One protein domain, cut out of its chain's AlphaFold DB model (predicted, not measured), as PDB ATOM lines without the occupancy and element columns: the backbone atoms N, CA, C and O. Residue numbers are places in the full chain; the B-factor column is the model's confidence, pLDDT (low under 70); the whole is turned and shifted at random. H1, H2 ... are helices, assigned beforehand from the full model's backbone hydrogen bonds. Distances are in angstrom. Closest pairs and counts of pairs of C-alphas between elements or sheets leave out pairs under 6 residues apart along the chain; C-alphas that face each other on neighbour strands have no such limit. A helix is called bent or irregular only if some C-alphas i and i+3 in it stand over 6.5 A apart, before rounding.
ATOM      1  N   GLU A 154      48.121  57.289 -49.454       74.38
ATOM      2  CA  GLU A 154      48.651  57.113 -48.095       74.38
ATOM      3  C   GLU A 154      47.537  56.816 -47.071       74.38
ATOM      4  O   GLU A 154      47.706  55.973 -46.185       74.38
ATOM      5  N   ARG A 155      46.343  57.418 -47.221       72.75
ATOM      6  CA  ARG A 155      45.182  57.081 -46.364       72.75
ATOM      7  C   ARG A 155      44.748  55.645 -46.530       72.75
ATOM      8  O   ARG A 155      44.373  54.992 -45.559       72.75
ATOM      9  N   LYS A 156      44.709  55.186 -47.774       80.69
ATOM     10  CA  LYS A 156      44.270  53.840 -48.108       80.69
ATOM     11  C   LYS A 156      45.249  52.820 -47.532       80.69
ATOM     12  O   LYS A 156      44.811  51.908 -46.836       80.69
ATOM     13  N   ILE A 157      46.551  53.051 -47.701       76.62
ATOM     14  CA  ILE A 157      47.616  52.220 -47.130       76.62
ATOM     15  C   ILE A 157      47.525  52.187 -45.600       76.62
ATOM     16  O   ILE A 157      47.561  51.108 -44.999       76.62
ATOM     17  N   ALA A 158      47.356  53.345 -44.952       76.94
ATOM     18  CA  ALA A 158      47.190  53.413 -43.502       76.94
ATOM     19  C   ALA A 158      45.948  52.634 -43.036       76.94
ATOM     20  O   ALA A 158      46.022  51.862 -42.081       76.94
ATOM     21  N   ASN A 159      44.823  52.757 -43.746       77.88
ATOM     22  CA  ASN A 159      43.588  52.036 -43.430       77.88
ATOM     23  C   ASN A 159      43.727  50.521 -43.558       77.88
ATOM     24  O   ASN A 159      43.297  49.780 -42.671       77.88
ATOM     25  N   GLU A 160      44.311  50.053 -44.658       82.06
ATOM     26  CA  GLU A 160      44.549  48.631 -44.891       82.06
ATOM     27  C   GLU A 160      45.500  48.059 -43.835       82.06
ATOM     28  O   GLU A 160      45.220  46.998 -43.271       82.06
ATOM     29  N   SER A 161      46.540  48.819 -43.477       81.81
ATOM     30  CA  SER A 161      47.479  48.471 -42.407       81.81
ATOM     31  C   SER A 161      46.764  48.338 -41.061       81.81
ATOM     32  O   SER A 161      46.820  47.283 -40.435       81.81
ATOM     33  N   VAL A 162      46.013  49.358 -40.631       80.06
ATOM     34  CA  VAL A 162      45.294  49.340 -39.344       80.06
ATOM     35  C   VAL A 162      44.273  48.201 -39.288       80.06
ATOM     36  O   VAL A 162      44.154  47.523 -38.266       80.06
ATOM     37  N   LYS A 163      43.551  47.941 -40.384       82.50
ATOM     38  CA  LYS A 163      42.598  46.826 -40.470       82.50
ATOM     39  C   LYS A 163      43.301  45.473 -40.341       82.50
ATOM     40  O   LYS A 163      42.812  44.611 -39.609       82.50
ATOM     41  N   GLY A 164      44.435  45.293 -41.020       83.44
ATOM     42  CA  GLY A 164      45.263  44.091 -40.919       83.44
ATOM     43  C   GLY A 164      45.774  43.861 -39.497       83.44
ATOM     44  O   GLY A 164      45.607  42.771 -38.953       83.44
ATOM     45  N   LEU A 165      46.291  44.911 -38.857       84.00
ATOM     46  CA  LEU A 165      46.804  44.867 -37.484       84.00
ATOM     47  C   LEU A 165      45.716  44.537 -36.460       84.00
ATOM     48  O   LEU A 165      45.908  43.672 -35.611       84.00
ATOM     49  N   LYS A 166      44.538  45.164 -36.566       81.31
ATOM     50  CA  LYS A 166      43.388  44.848 -35.701       81.31
ATOM     51  C   LYS A 166      42.933  43.403 -35.861       81.31
ATOM     52  O   LYS A 166      42.638  42.739 -34.870       81.31
ATOM     53  N   LYS A 167      42.882  42.907 -37.103       84.75
ATOM     54  CA  LYS A 167      42.543  41.510 -37.384       84.75
ATOM     55  C   LYS A 167      43.555  40.575 -36.725       84.75
ATOM     56  O   LYS A 167      43.154  39.666 -36.008       84.75
ATOM     57  N   ARG A 168      44.849  40.852 -36.904       83.06
ATOM     58  CA  ARG A 168      45.944  40.090 -36.301       83.06
ATOM     59  C   ARG A 168      45.839  40.061 -34.776       83.06
ATOM     60  O   ARG A 168      45.839  38.987 -34.187       83.06
ATOM     61  N   ALA A 169      45.650  41.219 -34.148       82.12
ATOM     62  CA  ALA A 169      45.496  41.316 -32.701       82.12
ATOM     63  C   ALA A 169      44.264  40.553 -32.183       82.12
ATOM     64  O   ALA A 169      44.318  39.891 -31.148       82.12
ATOM     65  N   SER A 170      43.154  40.603 -32.924       83.12
ATOM     66  CA  SER A 170      41.942  39.851 -32.590       83.12
ATOM     67  C   SER A 170      42.158  38.341 -32.683       83.12
ATOM     68  O   SER A 170      41.730  37.615 -31.790       83.12
ATOM     69  N   GLU A 171      42.857  37.867 -33.717       83.69
ATOM     70  CA  GLU A 171      43.193  36.450 -33.880       83.69
ATOM     71  C   GLU A 171      44.063  35.931 -32.730       83.69
ATOM     72  O   GLU A 171      43.797  34.843 -32.221       83.69
ATOM     73  N   ILE A 172      45.051  36.717 -32.286       84.75
ATOM     74  CA  ILE A 172      45.911  36.372 -31.145       84.75
ATOM     75  C   ILE A 172      45.082  36.285 -29.862       84.75
ATOM     76  O   ILE A 172      45.102  35.256 -29.192       84.75
ATOM     77  N   ASN A 173      44.285  37.314 -29.553       83.50
ATOM     78  CA  ASN A 173      43.428  37.322 -28.363       83.50
ATOM     79  C   ASN A 173      42.448  36.144 -28.336       83.50
ATOM     80  O   ASN A 173      42.254  35.515 -27.298       83.50
ATOM     81  N   GLN A 174      41.830  35.825 -29.476       85.75
ATOM     82  CA  GLN A 174      40.914  34.690 -29.578       85.75
ATOM     83  C   GLN A 174      41.637  33.351 -29.417       85.75
ATOM     84  O   GLN A 174      41.108  32.460 -28.755       85.75
ATOM     85  N   ALA A 175      42.817  33.185 -30.019       86.25
ATOM     86  CA  ALA A 175      43.606  31.963 -29.882       86.25
ATOM     87  C   ALA A 175      44.078  31.770 -28.434       86.25
ATOM     88  O   ALA A 175      43.913  30.682 -27.888       86.25
ATOM     89  N   PHE A 176      44.565  32.827 -27.781       89.00
ATOM     90  CA  PHE A 176      44.963  32.784 -26.377       89.00
ATOM     91  C   PHE A 176      43.782  32.462 -25.449       89.00
ATOM     92  O   PHE A 176      43.860  31.514 -24.673       89.00
ATOM     93  N   GLY A 177      42.643  33.149 -25.598       86.69
ATOM     94  CA  GLY A 177      41.446  32.854 -24.799       86.69
ATOM     95  C   GLY A 177      40.917  31.427 -25.006       86.69
ATOM     96  O   GLY A 177      40.400  30.806 -24.079       86.69
ATOM     97  N   LYS A 178      41.086  30.850 -26.207       89.69
ATOM     98  CA  LYS A 178      40.807  29.422 -26.445       89.69
ATOM     99  C   LYS A 178      41.770  28.516 -25.681       89.69
ATOM    100  O   LYS A 178      41.306  27.537 -25.107       89.69
ATOM    101  N   VAL A 179      43.068  28.827 -25.653       90.62
ATOM    102  CA  VAL A 179      44.055  28.070 -24.862       90.62
ATOM    103  C   VAL A 179      43.689  28.093 -23.378       90.62
ATOM    104  O   VAL A 179      43.648  27.031 -22.765       90.62
ATOM    105  N   GLU A 180      43.346  29.255 -22.814       90.88
ATOM    106  CA  GLU A 180      42.933  29.373 -21.405       90.88
ATOM    107  C   GLU A 180      41.717  28.498 -21.077       90.88
ATOM    108  O   GLU A 180      41.720  27.746 -20.095       90.88
ATOM    109  N   ASN A 181      40.692  28.547 -21.930       89.50
ATOM    110  CA  ASN A 181      39.483  27.748 -21.758       89.50
ATOM    111  C   ASN A 181      39.775  26.244 -21.857       89.50
ATOM    112  O   ASN A 181      39.316  25.476 -21.010       89.50
ATOM    113  N   LEU A 182      40.567  25.817 -22.846       91.12
ATOM    114  CA  LEU A 182      40.914  24.407 -23.042       91.12
ATOM    115  C   LEU A 182      41.803  23.870 -21.915       91.12
ATOM    116  O   LEU A 182      41.607  22.748 -21.463       91.12
ATOM    117  N   ILE A 183      42.748  24.667 -21.415       89.44
ATOM    118  CA  ILE A 183      43.575  24.296 -20.259       89.44
ATOM    119  C   ILE A 183      42.714  24.142 -19.006       89.44
ATOM    120  O   ILE A 183      42.872  23.175 -18.262       89.44
ATOM    121  N   THR A 184      41.754  25.043 -18.802       88.62
ATOM    122  CA  THR A 184      40.783  24.927 -17.709       88.62
ATOM    123  C   THR A 184      39.946  23.652 -17.846       88.62
ATOM    124  O   THR A 184      39.738  22.936 -16.867       88.62
ATOM    125  N   GLU A 185      39.509  23.314 -19.059       87.25
ATOM    126  CA  GLU A 185      38.791  22.068 -19.344       87.25
ATOM    127  C   GLU A 185      39.650  20.821 -19.079       87.25
ATOM    128  O   GLU A 185      39.153  19.862 -18.483       87.25
ATOM    129  N   ILE A 186      40.935  20.834 -19.450       87.00
ATOM    130  CA  ILE A 186      41.884  19.746 -19.173       87.00
ATOM    131  C   ILE A 186      42.037  19.547 -17.661       87.00
ATOM    132  O   ILE A 186      41.849  18.430 -17.173       87.00
ATOM    133  N   LYS A 187      42.292  20.626 -16.909       85.38
ATOM    134  CA  LYS A 187      42.418  20.590 -15.442       85.38
ATOM    135  C   LYS A 187      41.144  20.057 -14.780       85.38
ATOM    136  O   LYS A 187      41.207  19.167 -13.932       85.38
ATOM    137  N   ASN A 188      39.979  20.534 -15.216       83.12
ATOM    138  CA  ASN A 188      38.685  20.091 -14.695       83.12
ATOM    139  C   ASN A 188      38.379  18.627 -15.039       83.12
ATOM    140  O   ASN A 188      37.762  17.923 -14.241       83.12
ATOM    141  N   SER A 189      38.797  18.165 -16.219       77.31
ATOM    142  CA  SER A 189      38.630  16.775 -16.659       77.31
ATOM    143  C   SER A 189      39.532  15.820 -15.874       77.31
ATOM    144  O   SER A 189      39.057  14.773 -15.445       77.31
ATOM    145  N   LYS A 190      40.787  16.205 -15.592       73.25
ATOM    146  CA  LYS A 190      41.698  15.454 -14.702       73.25
ATOM    147  C   LYS A 190      41.183  15.371 -13.261       73.25
ATOM    148  O   LYS A 190      41.372  14.357 -12.599       73.25
ATOM    149  N   ALA A 191      40.515  16.420 -12.776       65.31
ATOM    150  CA  ALA A 191      39.935  16.458 -11.432       65.31
ATOM    151  C   ALA A 191      38.684  15.567 -11.270       65.31
ATOM    152  O   ALA A 191      38.290  15.250 -10.146       65.31
ATOM    153  N   LYS A 192      38.040  15.155 -12.371       61.38
ATOM    154  CA  LYS A 192      36.916  14.207 -12.357       61.38
ATOM    155  C   LYS A 192      37.447  12.766 -12.373       61.38
ATOM    156  O   LYS A 192      38.488  12.494 -12.956       61.38
ATOM    157  N   LYS A 193      36.714  11.833 -11.743       49.78
ATOM    158  CA  LYS A 193      37.102  10.417 -11.508       49.78
ATOM    159  C   LYS A 193      37.541   9.620 -12.750       49.78
ATOM    160  O   LYS A 193      38.115   8.548 -12.587       49.78
ATOM    161  N   ASP A 194      37.307  10.140 -13.949       56.06
ATOM    162  CA  ASP A 194      37.678   9.508 -15.212       56.06
ATOM    163  C   ASP A 194      39.139   9.799 -15.611       56.06
ATOM    164  O   ASP A 194      39.636   9.177 -16.546       56.06
ATOM    165  N   GLY A 195      39.833  10.709 -14.901       51.66
ATOM    166  CA  GLY A 195      41.296  10.903 -14.872       51.66
ATOM    167  C   GLY A 195      41.977  11.323 -16.179       51.66
ATOM    168  O   GLY A 195      43.145  11.703 -16.173       51.66
ATOM    169  N   LYS A 196      41.261  11.280 -17.303       58.00
ATOM    170  CA  LYS A 196      41.823  11.434 -18.641       58.00
ATOM    171  C   LYS A 196      41.475  12.794 -19.211       58.00
ATOM    172  O   LYS A 196      40.310  13.110 -19.446       58.00
ATOM    173  N   ALA A 197      42.505  13.583 -19.502       65.56
ATOM    174  CA  ALA A 197      42.362  14.708 -20.411       65.56
ATOM    175  C   ALA A 197      41.891  14.173 -21.773       65.56
ATOM    176  O   ALA A 197      42.502  13.259 -22.335       65.56
ATOM    177  N   GLY A 198      40.796  14.716 -22.309       74.44
ATOM    178  CA  GLY A 198      40.321  14.333 -23.633       74.44
ATOM    179  C   GLY A 198      41.421  14.579 -24.665       74.44
ATOM    180  O   GLY A 198      41.864  15.713 -24.834       74.44
ATOM    181  N   ARG A 199      41.870  13.531 -25.374       82.94
ATOM    182  CA  ARG A 199      42.932  13.646 -26.397       82.94
ATOM    183  C   ARG A 199      42.630  14.735 -27.428       82.94
ATOM    184  O   ARG A 199      43.532  15.441 -27.860       82.94
ATOM    185  N   ALA A 200      41.355  14.890 -27.783       84.38
ATOM    186  CA  ALA A 200      40.881  15.943 -28.673       84.38
ATOM    187  C   ALA A 200      41.052  17.350 -28.071       84.38
ATOM    188  O   ALA A 200      41.470  18.261 -28.780       84.38
ATOM    189  N   THR A 201      40.790  17.520 -26.772       88.12
ATOM    190  CA  THR A 201      41.001  18.781 -26.043       88.12
ATOM    191  C   THR A 201      42.489  19.131 -26.010       88.12
ATOM    192  O   THR A 201      42.855  20.245 -26.367       88.12
ATOM    193  N   VAL A 202      43.366  18.166 -25.700       88.50
ATOM    194  CA  VAL A 202      44.830  18.361 -25.726       88.50
ATOM    195  C   VAL A 202      45.320  18.709 -27.135       88.50
ATOM    196  O   VAL A 202      46.077  19.663 -27.302       88.50
ATOM    197  N   ALA A 203      44.845  18.001 -28.162       89.50
ATOM    198  CA  ALA A 203      45.168  18.293 -29.559       89.50
ATOM    199  C   ALA A 203      44.736  19.708 -29.975       89.50
ATOM    200  O   ALA A 203      45.499  20.434 -30.614       89.50
ATOM    201  N   ALA A 204      43.535  20.129 -29.568       90.06
ATOM    202  CA  ALA A 204      43.049  21.481 -29.802       90.06
ATOM    203  C   ALA A 204      43.897  22.527 -29.061       90.06
ATOM    204  O   ALA A 204      44.177  23.585 -29.631       90.06
ATOM    205  N   THR A 205      44.350  22.244 -27.834       91.25
ATOM    206  CA  THR A 205      45.267  23.120 -27.090       91.25
ATOM    207  C   THR A 205      46.574  23.281 -27.854       91.25
ATOM    208  O   THR A 205      46.944  24.406 -28.180       91.25
ATOM    209  N   VAL A 206      47.223  22.174 -28.233       91.25
ATOM    210  CA  VAL A 206      48.482  22.168 -28.998       91.25
ATOM    211  C   VAL A 206      48.349  22.968 -30.293       91.25
ATOM    212  O   VAL A 206      49.195  23.810 -30.584       91.25
ATOM    213  N   MET A 207      47.260  22.783 -31.039       91.62
ATOM    214  CA  MET A 207      47.001  23.535 -32.268       91.62
ATOM    215  C   MET A 207      46.818  25.046 -32.037       91.62
ATOM    216  O   MET A 207      47.299  25.847 -32.842       91.62
ATOM    217  N   ASN A 208      46.139  25.464 -30.961       91.12
ATOM    218  CA  ASN A 208      45.985  26.894 -30.657       91.12
ATOM    219  C   ASN A 208      47.302  27.512 -30.170       91.12
ATOM    220  O   ASN A 208      47.619  28.628 -30.574       91.12
ATOM    221  N   VAL A 209      48.097  26.789 -29.373       90.06
ATOM    222  CA  VAL A 209      49.436  27.246 -28.969       90.06
ATOM    223  C   VAL A 209      50.353  27.357 -30.190       90.06
ATOM    224  O   VAL A 209      51.009  28.379 -30.363       90.06
ATOM    225  N   ALA A 210      50.334  26.381 -31.101       88.94
ATOM    226  CA  ALA A 210      51.094  26.449 -32.350       88.94
ATOM    227  C   ALA A 210      50.714  27.672 -33.201       88.94
ATOM    228  O   ALA A 210      51.592  28.339 -33.737       88.94
ATOM    229  N   ARG A 211      49.418  28.017 -33.273       88.69
ATOM    230  CA  ARG A 211      48.929  29.218 -33.976       88.69
ATOM    231  C   ARG A 211      49.425  30.529 -33.351       88.69
ATOM    232  O   ARG A 211      49.529  31.524 -34.069       88.69
ATOM    233  N   LEU A 212      49.688  30.535 -32.043       87.44
ATOM    234  CA  LEU A 212      50.263  31.677 -31.328       87.44
ATOM    235  C   LEU A 212      51.775  31.780 -31.548       87.44
ATOM    236  O   LEU A 212      52.261  32.880 -31.769       87.44
ATOM    237  N   ILE A 213      52.499  30.656 -31.510       85.50
ATOM    238  CA  ILE A 213      53.955  30.626 -31.727       85.50
ATOM    239  C   ILE A 213      54.296  30.972 -33.179       85.50
ATOM    240  O   ILE A 213      55.192  31.770 -33.433       85.50
ATOM    241  N   SER A 214      53.603  30.343 -34.129       84.44
ATOM    242  CA  SER A 214      53.899  30.453 -35.555       84.44
ATOM    243  C   SER A 214      52.603  30.664 -36.343       84.44
ATOM    244  O   SER A 214      51.836  29.733 -36.630       84.44
ATOM    245  N   PRO A 215      52.293  31.926 -36.663       80.25
ATOM    246  CA  PRO A 215      51.067  32.296 -37.354       80.25
ATOM    247  C   PRO A 215      50.951  31.643 -38.729       80.25
ATOM    248  O   PRO A 215      51.848  31.746 -39.556       80.25
ATOM    249  N   GLY A 216      49.814  31.003 -39.009       80.62
ATOM    250  CA  GLY A 216      49.578  30.323 -40.290       80.62
ATOM    251  C   GLY A 216      50.023  28.857 -40.328       80.62
ATOM    252  O   GLY A 216      49.636  28.144 -41.253       80.62
ATOM    253  N   VAL A 217      50.722  28.363 -39.298       85.62
ATOM    254  CA  VAL A 217      51.044  26.928 -39.157       85.62
ATOM    255  C   VAL A 217      49.799  26.087 -38.907       85.62
ATOM    256  O   VAL A 217      49.744  24.937 -39.325       85.62
ATOM    257  N   VAL A 218      48.755  26.649 -38.298       86.88
ATOM    258  CA  VAL A 218      47.467  25.969 -38.124       86.88
ATOM    259  C   VAL A 218      46.335  26.840 -38.660       86.88
ATOM    260  O   VAL A 218      46.215  28.017 -38.321       86.88
ATOM    261  N   THR A 219      45.484  26.241 -39.489       85.81
ATOM    262  CA  THR A 219      44.316  26.860 -40.117       85.81
ATOM    263  C   THR A 219      43.021  26.306 -39.528       85.81
ATOM    264  O   THR A 219      42.984  25.223 -38.942       85.81
ATOM    265  N   ASP A 220      41.908  27.001 -39.754       84.25
ATOM    266  CA  ASP A 220      40.591  26.527 -39.310       84.25
ATOM    267  C   ASP A 220      40.174  25.209 -39.997       84.25
ATOM    268  O   ASP A 220      39.375  24.446 -39.451       84.25
ATOM    269  N   LYS A 221      40.726  24.903 -41.183       86.12
ATOM    270  CA  LYS A 221      40.509  23.617 -41.863       86.12
ATOM    271  C   LYS A 221      41.162  22.467 -41.093       86.12
ATOM    272  O   LYS A 221      40.561  21.401 -40.990       86.12
ATOM    273  N   ASP A 222      42.337  22.699 -40.519       88.25
ATOM    274  CA  ASP A 222      43.038  21.688 -39.724       88.25
ATOM    275  C   ASP A 222      42.281  21.405 -38.421       88.25
ATOM    276  O   ASP A 222      42.090  20.248 -38.054       88.25
ATOM    277  N   PHE A 223      41.713  22.437 -37.788       83.56
ATOM    278  CA  PHE A 223      40.826  22.252 -36.634       83.56
ATOM    279  C   PHE A 223      39.595  21.407 -36.964       83.56
ATOM    280  O   PHE A 223      39.207  20.551 -36.173       83.56
ATOM    281  N   LYS A 224      38.981  21.603 -38.138       84.94
ATOM    282  CA  LYS A 224      37.861  20.753 -38.573       84.94
ATOM    283  C   LYS A 224      38.286  19.298 -38.749       84.94
ATOM    284  O   LYS A 224      37.497  18.414 -38.446       84.94
ATOM    285  N   SER A 225      39.519  19.056 -39.196       85.69
ATOM    286  CA  SER A 225      40.047  17.700 -39.381       85.69
ATOM    287  C   SER A 225      40.306  16.951 -38.068       85.69
ATOM    288  O   SER A 225      40.287  15.724 -38.067       85.69
ATOM    289  N   LEU A 226      40.467  17.662 -36.941       84.62
ATOM    290  CA  LEU A 226      40.540  17.035 -35.616       84.62
ATOM    291  C   LEU A 226      39.229  16.350 -35.221       84.62
ATOM    292  O   LEU A 226      39.240  15.331 -34.528       84.62
ATOM    293  N   SER A 227      38.094  16.916 -35.637       77.31
ATOM    294  CA  SER A 227      36.778  16.370 -35.324       77.31
ATOM    295  C   SER A 227      36.535  15.112 -36.163       77.31
ATOM    296  O   SER A 227      36.328  15.190 -37.370       77.31
ATOM    297  N   GLY A 228      36.600  13.943 -35.521       75.38
ATOM    298  CA  GLY A 228      36.445  12.637 -36.176       75.38
ATOM    299  C   GLY A 228      37.759  11.921 -36.507       75.38
ATOM    300  O   GLY A 228      37.722  10.823 -37.059       75.38
ATOM    301  N   ALA A 229      38.912  12.495 -36.153       83.75
ATOM    302  CA  ALA A 229      40.191  11.803 -36.264       83.75
ATOM    303  C   ALA A 229      40.279  10.636 -35.264       83.75
ATOM    304  O   ALA A 229      39.915  10.783 -34.097       83.75
ATOM    305  N   ALA A 230      40.809   9.492 -35.713       83.38
ATOM    306  CA  ALA A 230      41.055   8.333 -34.848       83.38
ATOM    307  C   ALA A 230      42.110   8.636 -33.769       83.38
ATOM    308  O   ALA A 230      41.966   8.214 -32.623       83.38
ATOM    309  N   ASP A 231      43.134   9.415 -34.131       86.88
ATOM    310  CA  ASP A 231      44.102   9.983 -33.198       86.88
ATOM    311  C   ASP A 231      44.251  11.495 -33.448       86.88
ATOM    312  O   ASP A 231      45.037  11.920 -34.304       86.88
ATOM    313  N   PRO A 232      43.470  12.332 -32.743       87.44
ATOM    314  CA  PRO A 232      43.492  13.775 -32.950       87.44
ATOM    315  C   PRO A 232      44.829  14.402 -32.539       87.44
ATOM    316  O   PRO A 232      45.227  15.410 -33.117       87.44
ATOM    317  N   LEU A 233      45.550  13.819 -31.575       87.88
ATOM    318  CA  LEU A 233      46.813  14.385 -31.108       87.88
ATOM    319  C   LEU A 233      47.951  14.081 -32.079       87.88
ATOM    320  O   LEU A 233      48.716  14.983 -32.421       87.88
ATOM    321  N   ALA A 234      48.015  12.848 -32.588       88.50
ATOM    322  CA  ALA A 234      48.946  12.509 -33.658       88.50
ATOM    323  C   ALA A 234      48.698  13.373 -34.906       88.50
ATOM    324  O   ALA A 234      49.649  13.907 -35.474       88.50
ATOM    325  N   LEU A 235      47.427  13.589 -35.280       90.50
ATOM    326  CA  LEU A 235      47.062  14.466 -36.396       90.50
ATOM    327  C   LEU A 235      47.474  15.928 -36.157       90.50
ATOM    328  O   LEU A 235      47.923  16.604 -37.087       90.50
ATOM    329  N   ALA A 236      47.345  16.433 -34.927       90.94
ATOM    330  CA  ALA A 236      47.806  17.774 -34.581       90.94
ATOM    331  C   ALA A 236      49.314  17.918 -34.781       90.94
ATOM    332  O   ALA A 236      49.751  18.820 -35.496       90.94
ATOM    333  N   PHE A 237      50.101  16.999 -34.221       91.19
ATOM    334  CA  PHE A 237      51.553  17.037 -34.366       91.19
ATOM    335  C   PHE A 237      52.011  16.822 -35.805       91.19
ATOM    336  O   PHE A 237      52.911  17.530 -36.246       91.19
ATOM    337  N   SER A 238      51.374  15.930 -36.570       90.94
ATOM    338  CA  SER A 238      51.711  15.742 -37.985       90.94
ATOM    339  C   SER A 238      51.394  16.983 -38.818       90.94
ATOM    340  O   SER A 238      52.159  17.342 -39.708       90.94
ATOM    341  N   THR A 239      50.278  17.658 -38.523       92.19
ATOM    342  CA  THR A 239      49.887  18.898 -39.209       92.19
ATOM    343  C   THR A 239      50.885  20.014 -38.937       92.19
ATOM    344  O   THR A 239      51.299  20.704 -39.867       92.19
ATOM    345  N   ILE A 240      51.274  20.185 -37.671       92.12
ATOM    346  CA  ILE A 240      52.237  21.209 -37.265       92.12
ATOM    347  C   ILE A 240      53.600  20.888 -37.875       92.12
ATOM    348  O   ILE A 240      54.147  21.730 -38.574       92.12
ATOM    349  N   ALA A 241      54.103  19.660 -37.716       91.19
ATOM    350  CA  ALA A 241      55.414  19.260 -38.227       91.19
ATOM    351  C   ALA A 241      55.518  19.359 -39.756       91.19
ATOM    352  O   ALA A 241      56.562  19.732 -40.278       91.19
ATOM    353  N   GLY A 242      54.426  19.087 -40.480       89.00
ATOM    354  CA  GLY A 242      54.380  19.228 -41.936       89.00
ATOM    355  C   GLY A 242      54.511  20.669 -42.443       89.00
ATOM    356  O   GLY A 242      54.687  20.865 -43.644       89.00
ATOM    357  N   ARG A 243      54.404  21.676 -41.565       89.75
ATOM    358  CA  ARG A 243      54.546  23.103 -41.910       89.75
ATOM    359  C   ARG A 243      55.685  23.787 -41.165       89.75
ATOM    360  O   ARG A 243      56.350  24.636 -41.744       89.75
ATOM    361  N   ASP A 244      55.888  23.431 -39.905       87.75
ATOM    362  CA  ASP A 244      56.928  23.966 -39.040       87.75
ATOM    363  C   ASP A 244      57.353  22.899 -38.021       87.75
ATOM    364  O   ASP A 244      56.741  22.698 -36.965       87.75
ATOM    365  N   GLU A 245      58.414  22.176 -38.371       89.25
ATOM    366  CA  GLU A 245      58.959  21.106 -37.541       89.25
ATOM    367  C   GLU A 245      59.493  21.629 -36.201       89.25
ATOM    368  O   GLU A 245      59.351  20.959 -35.178       89.25
ATOM    369  N   ASN A 246      60.023  22.855 -36.164       88.12
ATOM    370  CA  ASN A 246      60.567  23.439 -34.939       88.12
ATOM    371  C   ASN A 246      59.462  23.682 -33.905       88.12
ATOM    372  O   ASN A 246      59.638  23.372 -32.726       88.12
ATOM    373  N   VAL A 247      58.301  24.175 -34.345       86.81
ATOM    374  CA  VAL A 247      57.133  24.372 -33.471       86.81
ATOM    375  C   VAL A 247      56.620  23.036 -32.942       86.81
ATOM    376  O   VAL A 247      56.305  22.922 -31.756       86.81
ATOM    377  N   ALA A 248      56.575  22.001 -33.788       87.38
ATOM    378  CA  ALA A 248      56.186  20.661 -33.354       87.38
ATOM    379  C   ALA A 248      57.148  20.113 -32.288       87.38
ATOM    380  O   ALA A 248      56.696  19.674 -31.230       87.38
ATOM    381  N   GLN A 249      58.459  20.199 -32.525       87.62
ATOM    382  CA  GLN A 249      59.485  19.752 -31.579       87.62
ATOM    383  C   GLN A 249      59.446  20.538 -30.263       87.62
ATOM    384  O   GLN A 249      59.632  19.960 -29.192       87.62
ATOM    385  N   GLN A 250      59.180  21.845 -30.315       86.31
ATOM    386  CA  GLN A 250      59.023  22.667 -29.118       86.31
ATOM    387  C   GLN A 250      57.826  22.201 -28.282       86.31
ATOM    388  O   GLN A 250      57.957  22.054 -27.070       86.31
ATOM    389  N   LEU A 251      56.683  21.923 -28.914       87.06
ATOM    390  CA  LEU A 251      55.459  21.503 -28.225       87.06
ATOM    391  C   LEU A 251      55.531  20.066 -27.691       87.06
ATOM    392  O   LEU A 251      54.966  19.786 -26.635       87.06
ATOM    393  N   GLN A 252      56.274  19.172 -28.352       88.00
ATOM    394  CA  GLN A 252      56.498  17.793 -27.886       88.00
ATOM    395  C   GLN A 252      57.248  17.710 -26.549       88.00
ATOM    396  O   GLN A 252      57.154  16.699 -25.861       88.00
ATOM    397  N   ARG A 253      57.955  18.772 -26.136       85.12
ATOM    398  CA  ARG A 253      58.593  18.842 -24.806       85.12
ATOM    399  C   ARG A 253      57.581  18.915 -23.663       85.12
ATOM    400  O   ARG A 253      57.912  18.560 -22.540       85.12
ATOM    401  N   PHE A 254      56.371  19.383 -23.961       85.69
ATOM    402  CA  PHE A 254      55.326  19.690 -22.980       85.69
ATOM    403  C   PHE A 254      54.106  18.783 -23.120       85.69
ATOM    404  O   PHE A 254      53.269  18.706 -22.219       85.69
ATOM    405  N   VAL A 255      53.994  18.100 -24.260       84.94
ATOM    406  CA  VAL A 255      52.916  17.164 -24.557       84.94
ATOM    407  C   VAL A 255      53.515  15.904 -25.152       84.94
ATOM    408  O   VAL A 255      53.980  15.914 -26.290       84.94
ATOM    409  N   ASP A 256      53.448  14.809 -24.401       81.38
ATOM    410  CA  ASP A 256      53.742  13.485 -24.935       81.38
ATOM    411  C   ASP A 256      52.560  13.031 -25.819       81.38
ATOM    412  O   ASP A 256      51.450  12.841 -25.304       81.38
ATOM    413  N   PRO A 257      52.757  12.835 -27.139       74.31
ATOM    414  CA  PRO A 257      51.697  12.380 -28.038       74.31
ATOM    415  C   PRO A 257      51.137  11.003 -27.658       74.31
ATOM    416  O   PRO A 257      49.984  10.695 -27.958       74.31
ATOM    417  N   THR A 258      51.944  10.171 -26.996       78.31
ATOM    418  CA  THR A 258      51.575   8.818 -26.565       78.31
ATOM    419  C   THR A 258      50.898   8.811 -25.195       78.31
ATOM    420  O   THR A 258      50.019   7.979 -24.956       78.31
ATOM    421  N   ASN A 259      51.215   9.798 -24.347       77.94
ATOM    422  CA  ASN A 259      50.667   9.975 -23.000       77.94
ATOM    423  C   ASN A 259      50.070  11.387 -22.799       77.94
ATOM    424  O   ASN A 259      50.573  12.169 -21.991       77.94
ATOM    425  N   PRO A 260      48.945  11.716 -23.466       73.56
ATOM    426  CA  PRO A 260      48.297  13.035 -23.385       73.56
ATOM    427  C   PRO A 260      47.847  13.438 -21.977       73.56
ATOM    428  O   PRO A 260      47.560  14.600 -21.708       73.56
ATOM    429  N   GLU A 261      47.766  12.470 -21.073       74.12
ATOM    430  CA  GLU A 261      47.377  12.634 -19.674       74.12
ATOM    431  C   GLU A 261      48.489  13.324 -18.862       74.12
ATOM    432  O   GLU A 261      48.214  13.961 -17.848       74.12
ATOM    433  N   LEU A 262      49.732  13.269 -19.353       78.81
ATOM    434  CA  LEU A 262      50.918  13.883 -18.753       78.81
ATOM    435  C   LEU A 262      51.234  15.271 -19.325       78.81
ATOM    436  O   LEU A 262      52.317  15.795 -19.088       78.81
ATOM    437  N   VAL A 263      50.305  15.866 -20.081       84.94
ATOM    438  CA  VAL A 263      50.461  17.235 -20.585       84.94
ATOM    439  C   VAL A 263      50.776  18.202 -19.442       84.94
ATOM    440  O   VAL A 263      50.086  18.181 -18.423       84.94
ATOM    441  N   ASN A 264      51.799  19.042 -19.629       86.38
ATOM    442  CA  ASN A 264      52.129  20.127 -18.711       86.38
ATOM    443  C   ASN A 264      51.322  21.377 -19.086       86.38
ATOM    444  O   ASN A 264      51.705  22.149 -19.968       86.38
ATOM    445  N   GLU A 265      50.159  21.555 -18.458       87.94
ATOM    446  CA  GLU A 265      49.239  22.632 -18.818       87.94
ATOM    447  C   GLU A 265      49.784  24.014 -18.469       87.94
ATOM    448  O   GLU A 265      49.570  24.964 -19.220       87.94
ATOM    449  N   ASP A 266      50.485  24.136 -17.343       84.62
ATOM    450  CA  ASP A 266      51.012  25.421 -16.888       84.62
ATOM    451  C   ASP A 266      52.140  25.905 -17.802       84.62
ATOM    452  O   ASP A 266      52.166  27.075 -18.187       84.62
ATOM    453  N   GLU A 267      53.021  25.003 -18.247       84.44
ATOM    454  CA  GLU A 267      54.042  25.355 -19.236       84.44
ATOM    455  C   GLU A 267      53.436  25.687 -20.603       84.44
ATOM    456  O   GLU A 267      53.844  26.675 -21.215       84.44
ATOM    457  N   LEU A 268      52.409  24.960 -21.062       86.06
ATOM    458  CA  LEU A 268      51.697  25.317 -22.296       86.06
ATOM    459  C   LEU A 268      51.042  26.699 -22.213       86.06
ATOM    460  O   LEU A 268      51.125  27.473 -23.171       86.06
ATOM    461  N   LEU A 269      50.410  27.028 -21.081       87.62
ATOM    462  CA  LEU A 269      49.826  28.350 -20.865       87.62
ATOM    463  C   LEU A 269      50.904  29.436 -20.863       87.62
ATOM    464  O   LEU A 269      50.712  30.498 -21.456       87.62
ATOM    465  N   ASN A 270      52.047  29.167 -20.231       84.75
ATOM    466  CA  ASN A 270      53.167  30.100 -20.182       84.75
ATOM    467  C   ASN A 270      53.770  30.343 -21.569       84.75
ATOM    468  O   ASN A 270      54.045  31.491 -21.911       84.75
ATOM    469  N   ILE A 271      53.901  29.309 -22.403       84.50
ATOM    470  CA  ILE A 271      54.354  29.453 -23.794       84.50
ATOM    471  C   ILE A 271      53.349  30.268 -24.605       84.50
ATOM    472  O   ILE A 271      53.739  31.191 -25.318       84.50
ATOM    473  N   ALA A 272      52.053  29.973 -24.473       85.56
ATOM    474  CA  ALA A 272      50.999  30.730 -25.141       85.56
ATOM    475  C   ALA A 272      51.024  32.213 -24.738       85.56
ATOM    476  O   ALA A 272      50.878  33.094 -25.590       85.56
ATOM    477  N   ARG A 273      51.251  32.491 -23.448       83.69
ATOM    478  CA  ARG A 273      51.371  33.849 -22.912       83.69
ATOM    479  C   ARG A 273      52.619  34.546 -23.439       83.69
ATOM    480  O   ARG A 273      52.506  35.673 -23.899       83.69
ATOM    481  N   ALA A 274      53.769  33.876 -23.427       81.06
ATOM    482  CA  ALA A 274      55.025  34.424 -23.931       81.06
ATOM    483  C   ALA A 274      54.950  34.743 -25.431       81.06
ATOM    484  O   ALA A 274      55.326  35.837 -25.842       81.06
ATOM    485  N   ALA A 275      54.388  33.839 -26.241       83.12
ATOM    486  CA  ALA A 275      54.167  34.073 -27.668       83.12
ATOM    487  C   ALA A 275      53.253  35.290 -27.895       83.12
ATOM    488  O   ALA A 275      53.588  36.196 -28.656       83.12
ATOM    489  N   THR A 276      52.149  35.366 -27.148       82.00
ATOM    490  CA  THR A 276      51.213  36.500 -27.192       82.00
ATOM    491  C   THR A 276      51.882  37.822 -26.795       82.00
ATOM    492  O   THR A 276      51.721  38.829 -27.482       82.00
ATOM    493  N   ALA A 277      52.659  37.816 -25.709       77.31
ATOM    494  CA  ALA A 277      53.373  38.987 -25.212       77.31
ATOM    495  C   ALA A 277      54.456  39.457 -26.195       77.31
ATOM    496  O   ALA A 277      54.609  40.658 -26.395       77.31
ATOM    497  N   SER A 278      55.148  38.529 -26.863       76.50
ATOM    498  CA  SER A 278      56.212  38.853 -27.823       76.50
ATOM    499  C   SER A 278      55.709  39.571 -29.082       76.50
ATOM    500  O   SER A 278      56.421  40.406 -29.641       76.50
ATOM    501  N   GLU A 279      54.469  39.314 -29.517       75.50
ATOM    502  CA  GLU A 279      53.893  39.998 -30.682       75.50
ATOM    503  C   GLU A 279      53.339  41.392 -30.356       75.50
ATOM    504  O   GLU A 279      53.279  42.250 -31.244       75.50
ATOM    505  N   ALA A 280      52.960  41.655 -29.102       73.31
ATOM    506  CA  ALA A 280      52.288  42.898 -28.724       73.31
ATOM    507  C   ALA A 280      53.113  44.169 -29.047       73.31
ATOM    508  O   ALA A 280      52.563  45.059 -29.706       73.31
ATOM    509  N   PRO A 281      54.420  44.267 -28.708       72.62
ATOM    510  CA  PRO A 281      55.231  45.442 -29.036       72.62
ATOM    511  C   PRO A 281      55.355  45.685 -30.543       72.62
ATOM    512  O   PRO A 281      55.275  46.824 -31.002       72.62
ATOM    513  N   SER A 282      55.502  44.617 -31.335       76.38
ATOM    514  CA  SER A 282      55.609  44.721 -32.795       76.38
ATOM    515  C   SER A 282      54.322  45.279 -33.407       76.38
ATOM    516  O   SER A 282      54.369  46.201 -34.223       76.38
ATOM    517  N   LEU A 283      53.159  44.791 -32.961       76.62
ATOM    518  CA  LEU A 283      51.860  45.284 -33.426       76.62
ATOM    519  C   LEU A 283      51.608  46.737 -33.016       76.62
ATOM    520  O   LEU A 283      51.085  47.512 -33.820       76.62
ATOM    521  N   MET A 284      52.015  47.126 -31.805       74.50
ATOM    522  CA  MET A 284      51.940  48.514 -31.340       74.50
ATOM    523  C   MET A 284      52.817  49.448 -32.179       74.50
ATOM    524  O   MET A 284      52.344  50.491 -32.631       74.50
ATOM    525  N   ASN A 285      54.058  49.052 -32.465       78.69
ATOM    526  CA  ASN A 285      54.970  49.836 -33.299       78.69
ATOM    527  C   ASN A 285      54.443  49.991 -34.732       78.69
ATOM    528  O   ASN A 285      54.473  51.084 -35.299       78.69
ATOM    529  N   GLN A 286      53.903  48.919 -35.318       79.62
ATOM    530  CA  GLN A 286      53.314  48.966 -36.660       79.62
ATOM    531  C   GLN A 286      52.058  49.848 -36.708       79.62
ATOM    532  O   GLN A 286      51.854  50.580 -37.679       79.62
ATOM    533  N   LEU A 287      51.238  49.821 -35.653       78.06
ATOM    534  CA  LEU A 287      50.068  50.685 -35.525       78.06
ATOM    535  C   LEU A 287      50.475  52.158 -35.429       78.06
ATOM    536  O   LEU A 287      49.886  52.995 -36.117       78.06
ATOM    537  N   GLN A 288      51.485  52.470 -34.616       76.31
ATOM    538  CA  GLN A 288      52.008  53.827 -34.499       76.31
ATOM    539  C   GLN A 288      52.566  54.310 -35.846       76.31
ATOM    540  O   GLN A 288      52.198  55.387 -36.302       76.31
ATOM    541  N   GLY A 289      53.317  53.471 -36.565       78.62
ATOM    542  CA  GLY A 289      53.797  53.804 -37.909       78.62
ATOM    543  C   GLY A 289      52.680  53.995 -38.947       78.62
ATOM    544  O   GLY A 289      52.821  54.787 -39.880       78.62
ATOM    545  N   ALA A 290      51.546  53.296 -38.814       78.00
ATOM    546  CA  ALA A 290      50.368  53.540 -39.651       78.00
ATOM    547  C   ALA A 290      49.674  54.867 -39.292       78.00
ATOM    548  O   ALA A 290      49.199  55.578 -40.180       78.00
ATOM    549  N   LYS A 291      49.650  55.225 -38.003       75.06
ATOM    550  CA  LYS A 291      49.137  56.509 -37.514       75.06
ATOM    551  C   LYS A 291      49.989  57.678 -38.004       75.06
ATOM    552  O   LYS A 291      49.429  58.651 -38.501       75.06
ATOM    553  N   ASP A 292      51.309  57.563 -37.931       77.44
ATOM    554  CA  ASP A 292      52.230  58.611 -38.376       77.44
ATOM    555  C   ASP A 292      52.100  58.856 -39.883       77.44
ATOM    556  O   ASP A 292      51.950  60.001 -40.305       77.44
ATOM    557  N   ARG A 293      52.018  57.787 -40.693       72.00
ATOM    558  CA  ARG A 293      51.745  57.894 -42.139       72.00
ATOM    559  C   ARG A 293      50.426  58.599 -42.441       72.00
ATOM    560  O   ARG A 293      50.378  59.485 -43.294       72.00
ATOM    561  N   ALA A 294      49.367  58.266 -41.704       70.44
ATOM    562  CA  ALA A 294      48.095  58.965 -41.839       70.44
ATOM    563  C   ALA A 294      48.248  60.464 -41.515       70.44
ATOM    564  O   ALA A 294      47.798  61.310 -42.289       70.44
ATOM    565  N   ILE A 295      48.920  60.821 -40.416       71.38
ATOM    566  CA  ILE A 295      49.150  62.225 -40.034       71.38
ATOM    567  C   ILE A 295      49.934  62.971 -41.124       71.38
ATOM    568  O   ILE A 295      49.537  64.071 -41.514       71.38
ATOM    569  N   THR A 296      50.990  62.367 -41.681       68.19
ATOM    570  CA  THR A 296      51.765  62.935 -42.799       68.19
ATOM    571  C   THR A 296      50.901  63.174 -44.041       68.19
ATOM    572  O   THR A 296      51.058  64.191 -44.716       68.19
ATOM    573  N   ALA A 297      49.916  62.312 -44.301       67.25
ATOM    574  CA  ALA A 297      48.931  62.488 -45.368       67.25
ATOM    575  C   ALA A 297      47.862  63.565 -45.068       67.25
ATOM    576  O   ALA A 297      46.878  63.701 -45.802       67.25
ATOM    577  N   GLY A 298      48.027  64.342 -43.994       64.69
ATOM    578  CA  GLY A 298      47.100  65.393 -43.588       64.69
ATOM    579  C   GLY A 298      45.876  64.878 -42.832       64.69
ATOM    580  O   GLY A 298      44.864  65.584 -42.778       64.69
ATOM    581  N   PHE A 299      45.928  63.669 -42.256       67.94
ATOM    582  CA  PHE A 299      44.895  63.254 -41.313       67.94
ATOM    583  C   PHE A 299      44.972  64.052 -40.026       67.94
ATOM    584  O   PHE A 299      46.026  64.223 -39.419       67.94
ATOM    585  N   ASP A 300      43.788  64.431 -39.573       64.38
ATOM    586  CA  ASP A 300      43.573  64.931 -38.234       64.38
ATOM    587  C   ASP A 300      42.991  63.791 -37.377       64.38
ATOM    588  O   ASP A 300      41.833  63.403 -37.598       64.38
ATOM    589  N   PRO A 301      43.772  63.215 -36.443       56.66
ATOM    590  CA  PRO A 301      43.325  62.111 -35.597       56.66
ATOM    591  C   PRO A 301      42.180  62.501 -34.647       56.66
ATOM    592  O   PRO A 301      41.524  61.613 -34.104       56.66
ATOM    593  N   GLU A 302      41.888  63.794 -34.469       58.59
ATOM    594  CA  GLU A 302      40.808  64.275 -33.599       58.59
ATOM    595  C   GLU A 302      39.447  64.368 -34.309       58.59
ATOM    596  O   GLU A 302      38.403  64.486 -33.660       58.59
ATOM    597  N   LYS A 303      39.398  64.241 -35.643       63.84
ATOM    598  CA  LYS A 303      38.121  64.217 -36.372       63.84
ATOM    599  C   LYS A 303      37.403  62.883 -36.163       63.84
ATOM    600  O   LYS A 303      37.952  61.823 -36.453       63.84
ATOM    601  N   LYS A 304      36.122  62.929 -35.768       58.44
ATOM    602  CA  LYS A 304      35.265  61.748 -35.492       58.44
ATOM    603  C   LYS A 304      35.322  60.644 -36.560       58.44
ATOM    604  O   LYS A 304      35.362  59.466 -36.226       58.44
ATOM    605  N   GLN A 305      35.358  61.017 -37.839       57.19
ATOM    606  CA  GLN A 305      35.441  60.072 -38.963       57.19
ATOM    607  C   GLN A 305      36.748  59.253 -38.996       57.19
ATOM    608  O   GLN A 305      36.786  58.179 -39.587       57.19
ATOM    609  N   TYR A 306      37.806  59.751 -38.355       61.44
ATOM    610  CA  TYR A 306      39.139  59.147 -38.312       61.44
ATOM    611  C   TYR A 306      39.491  58.595 -36.937       61.44
ATOM    612  O   TYR A 306      40.234  57.620 -36.853       61.44
ATOM    613  N   GLN A 307      38.864  59.114 -35.878       62.00
ATOM    614  CA  GLN A 307      38.823  58.426 -34.593       62.00
ATOM    615  C   GLN A 307      38.335  56.994 -34.794       62.00
ATOM    616  O   GLN A 307      39.040  56.094 -34.377       62.00
ATOM    617  N   ALA A 308      37.261  56.762 -35.561       61.47
ATOM    618  CA  ALA A 308      36.753  55.423 -35.896       61.47
ATOM    619  C   ALA A 308      37.836  54.421 -36.377       61.47
ATOM    620  O   ALA A 308      37.791  53.236 -36.037       61.47
ATOM    621  N   MET A 309      38.828  54.891 -37.149       62.94
ATOM    622  CA  MET A 309      39.906  54.050 -37.686       62.94
ATOM    623  C   MET A 309      40.850  53.560 -36.594       62.94
ATOM    624  O   MET A 309      41.239  52.394 -36.614       62.94
ATOM    625  N   PHE A 310      41.167  54.410 -35.617       62.72
ATOM    626  CA  PHE A 310      42.088  54.101 -34.522       62.72
ATOM    627  C   PHE A 310      41.370  53.756 -33.206       62.72
ATOM    628  O   PHE A 310      41.962  53.167 -32.318       62.72
ATOM    629  N   THR A 311      40.069  54.006 -33.081       55.75
ATOM    630  CA  THR A 311      39.233  53.497 -31.988       55.75
ATOM    631  C   THR A 311      39.003  52.005 -32.194       55.75
ATOM    632  O   THR A 311      38.806  51.552 -33.323       55.75
ATOM    633  N   GLY A 312      39.063  51.214 -31.125       52.12
ATOM    634  CA  GLY A 312      39.102  49.747 -31.210       52.12
ATOM    635  C   GLY A 312      40.521  49.169 -31.232       52.12
ATOM    636  O   GLY A 312      40.683  47.974 -31.464       52.12
ATOM    637  N   THR A 313      41.546  49.985 -30.962       57.97
ATOM    638  CA  THR A 313      42.864  49.501 -30.514       57.97
ATOM    639  C   THR A 313      42.808  48.829 -29.156       57.97
ATOM    640  O   THR A 313      43.776  48.175 -28.818       57.97
ATOM    641  N   GLY A 314      41.676  48.877 -28.443       60.34
ATOM    642  CA  GLY A 314      41.468  48.124 -27.204       60.34
ATOM    643  C   GLY A 314      41.845  46.646 -27.322       60.34
ATOM    644  O   GLY A 314      42.325  46.074 -26.365       60.34
ATOM    645  N   VAL A 315      41.741  46.044 -28.514       59.50
ATOM    646  CA  VAL A 315      42.209  44.670 -28.777       59.50
ATOM    647  C   VAL A 315      43.745  44.559 -28.757       59.50
ATOM    648  O   VAL A 315      44.282  43.542 -28.343       59.50
ATOM    649  N   ILE A 316      44.466  45.585 -29.206       64.12
ATOM    650  CA  ILE A 316      45.935  45.688 -29.121       64.12
ATOM    651  C   ILE A 316      46.357  46.099 -27.702       64.12
ATOM    652  O   ILE A 316      47.312  45.547 -27.166       64.12
ATOM    653  N   ASP A 317      45.616  47.000 -27.059       64.75
ATOM    654  CA  ASP A 317      45.828  47.381 -25.660       64.75
ATOM    655  C   ASP A 317      45.587  46.173 -24.734       64.75
ATOM    656  O   ASP A 317      46.356  45.936 -23.806       64.75
ATOM    657  N   ASP A 318      44.614  45.316 -25.051       65.75
ATOM    658  CA  ASP A 318      44.396  44.019 -24.407       65.75
ATOM    659  C   ASP A 318      45.596  43.088 -24.579       65.75
ATOM    660  O   ASP A 318      45.843  42.267 -23.706       65.75
ATOM    661  N   LEU A 319      46.383  43.200 -25.654       65.50
ATOM    662  CA  LEU A 319      47.599  42.396 -25.782       65.50
ATOM    663  C   LEU A 319      48.704  42.871 -24.830       65.50
ATOM    664  O   LEU A 319      49.491  42.060 -24.345       65.50
ATOM    665  N   SER A 320      48.725  44.164 -24.491       63.00
ATOM    666  CA  SER A 320      49.690  44.713 -23.530       63.00
ATOM    667  C   SER A 320      49.507  44.161 -22.117       63.00
ATOM    668  O   SER A 320      50.480  44.081 -21.369       63.00
ATOM    669  N   ARG A 321      48.301  43.685 -21.766       65.69
ATOM    670  CA  ARG A 321      48.041  43.026 -20.474       65.69
ATOM    671  C   ARG A 321      48.827  41.725 -20.312       65.69
ATOM    672  O   ARG A 321      49.104  41.323 -19.191       65.69
ATOM    673  N   PHE A 322      49.206  41.077 -21.415       62.12
ATOM    674  CA  PHE A 322      50.034  39.869 -21.386       62.12
ATOM    675  C   PHE A 322      51.519  40.177 -21.221       62.12
ATOM    676  O   PHE A 322      52.280  39.283 -20.867       62.12
ATOM    677  N   ASN A 323      51.909  41.434 -21.441       56.88
ATOM    678  CA  ASN A 323      53.249  41.936 -21.171       56.88
ATOM    679  C   ASN A 323      53.381  42.522 -19.750       56.88
ATOM    680  O   ASN A 323      54.446  43.008 -19.381       56.88
ATOM    681  N   GLN A 324      52.306  42.507 -18.950       53.91
ATOM    682  CA  GLN A 324      52.353  42.924 -17.550       53.91
ATOM    683  C   GLN A 324      52.715  41.726 -16.656       53.91
ATOM    684  O   GLN A 324      52.140  40.646 -16.831       53.91
ATOM    685  N   PRO A 325      53.640  41.890 -15.689       45.19
ATOM    686  CA  PRO A 325      53.939  40.848 -14.712       45.19
ATOM    687  C   PRO A 325      52.658  40.446 -13.964       45.19
ATOM    688  O   PRO A 325      51.844  41.296 -13.594       45.19
TER     689      PRO A 325
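Overview. This is residues 154 to 325 of the 359 residues of an uncharacterized protein of Thermoplasmata archaeon (UniProt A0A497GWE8). Two long helices, H1 and the bent but nearly straight H6, run side by side in opposite ways and make the long axis. Toward one end H2 packs on both of them, and H3, H4 and H5 gather round H2 as a helical head; H8 crosses the long pair near its middle, and H7 lies toward the other end. The printed part has 172 residues with eight named helices, H1 to H8 in chain order, no named strand, and the class all helix. It is only just loose, close to compact, with a radius of gyration of the C-alphas of 19.0 A, and elongated, spanning 62 by 32 by 25 A.

Arrangement. The longest helix is H1, residues 154 to 191. H6, residues 265 to 296, was assigned as one helix by its hydrogen bonds but is bent: C-alphas 278 and 281 are 6.8 A apart, and its arms H6a, residues 265 to 278, and H6b, residues 281 to 296, stand at 24 degrees. H1 touches H6a with residues 172 to 187 alone, at a shallow tilt of 11 degrees, opposite ways; the closest C-alphas, of Ile 183 and Glu 265, are 6.1 A apart. H1 touches H6b with residues 154 to 169 alone, closest at Ala 158 and Ala 290, whose C-alphas are 5.0 A apart. H2, residues 199 to 213, is the hub and forms a bundle, helices side by side, with H1 and H6a. H1 and H2 are a hairpin, closest at the C-alphas of Val 179 and Thr 205, 5.6 A. H2 also touches H3, residues 220 to 226, H4, residues 232 to 241, and H5, residues 245 to 252; its closest C-alphas to H4 are those of Ala 203 and Leu 233, 4.5 A. H8, residues 314 to 323, touches H1 at a steep tilt of 53 degrees, with the C-alphas of Ala 169 and Ile 316 closest at 5.7 A. H7, residues 304 to 310, only just touches H1, with 3 pairs of C-alphas within 8 A, the closest those of Asn 159 and Met 309, 7.1 A. Each O i to N i+4 pair is within hydrogen-bond range in H1 to H5, H6a and H6b, against 1 of 3 in H7, with 2 of 4 O i to N i+3 pairs, and 3 of 6 in H8.

Along the chain. H1 runs 55.4 A from C-alpha 154 at (48.651, 57.113, -48.095). H2 measures 20.9 A, H6a 19.8 A and H6b 22.5 A. H8 ends with C-alpha 323 at (53.249, 41.936, -21.171).

Size, cuts and confidence. The farthest C-alphas, of Lys 193 and Gly 298, are 64.4 A apart. The printed part has no cut, and its one long link is residues 253 to 264. Confidence is under 70 at residues 191 to 197 and 296 to 325.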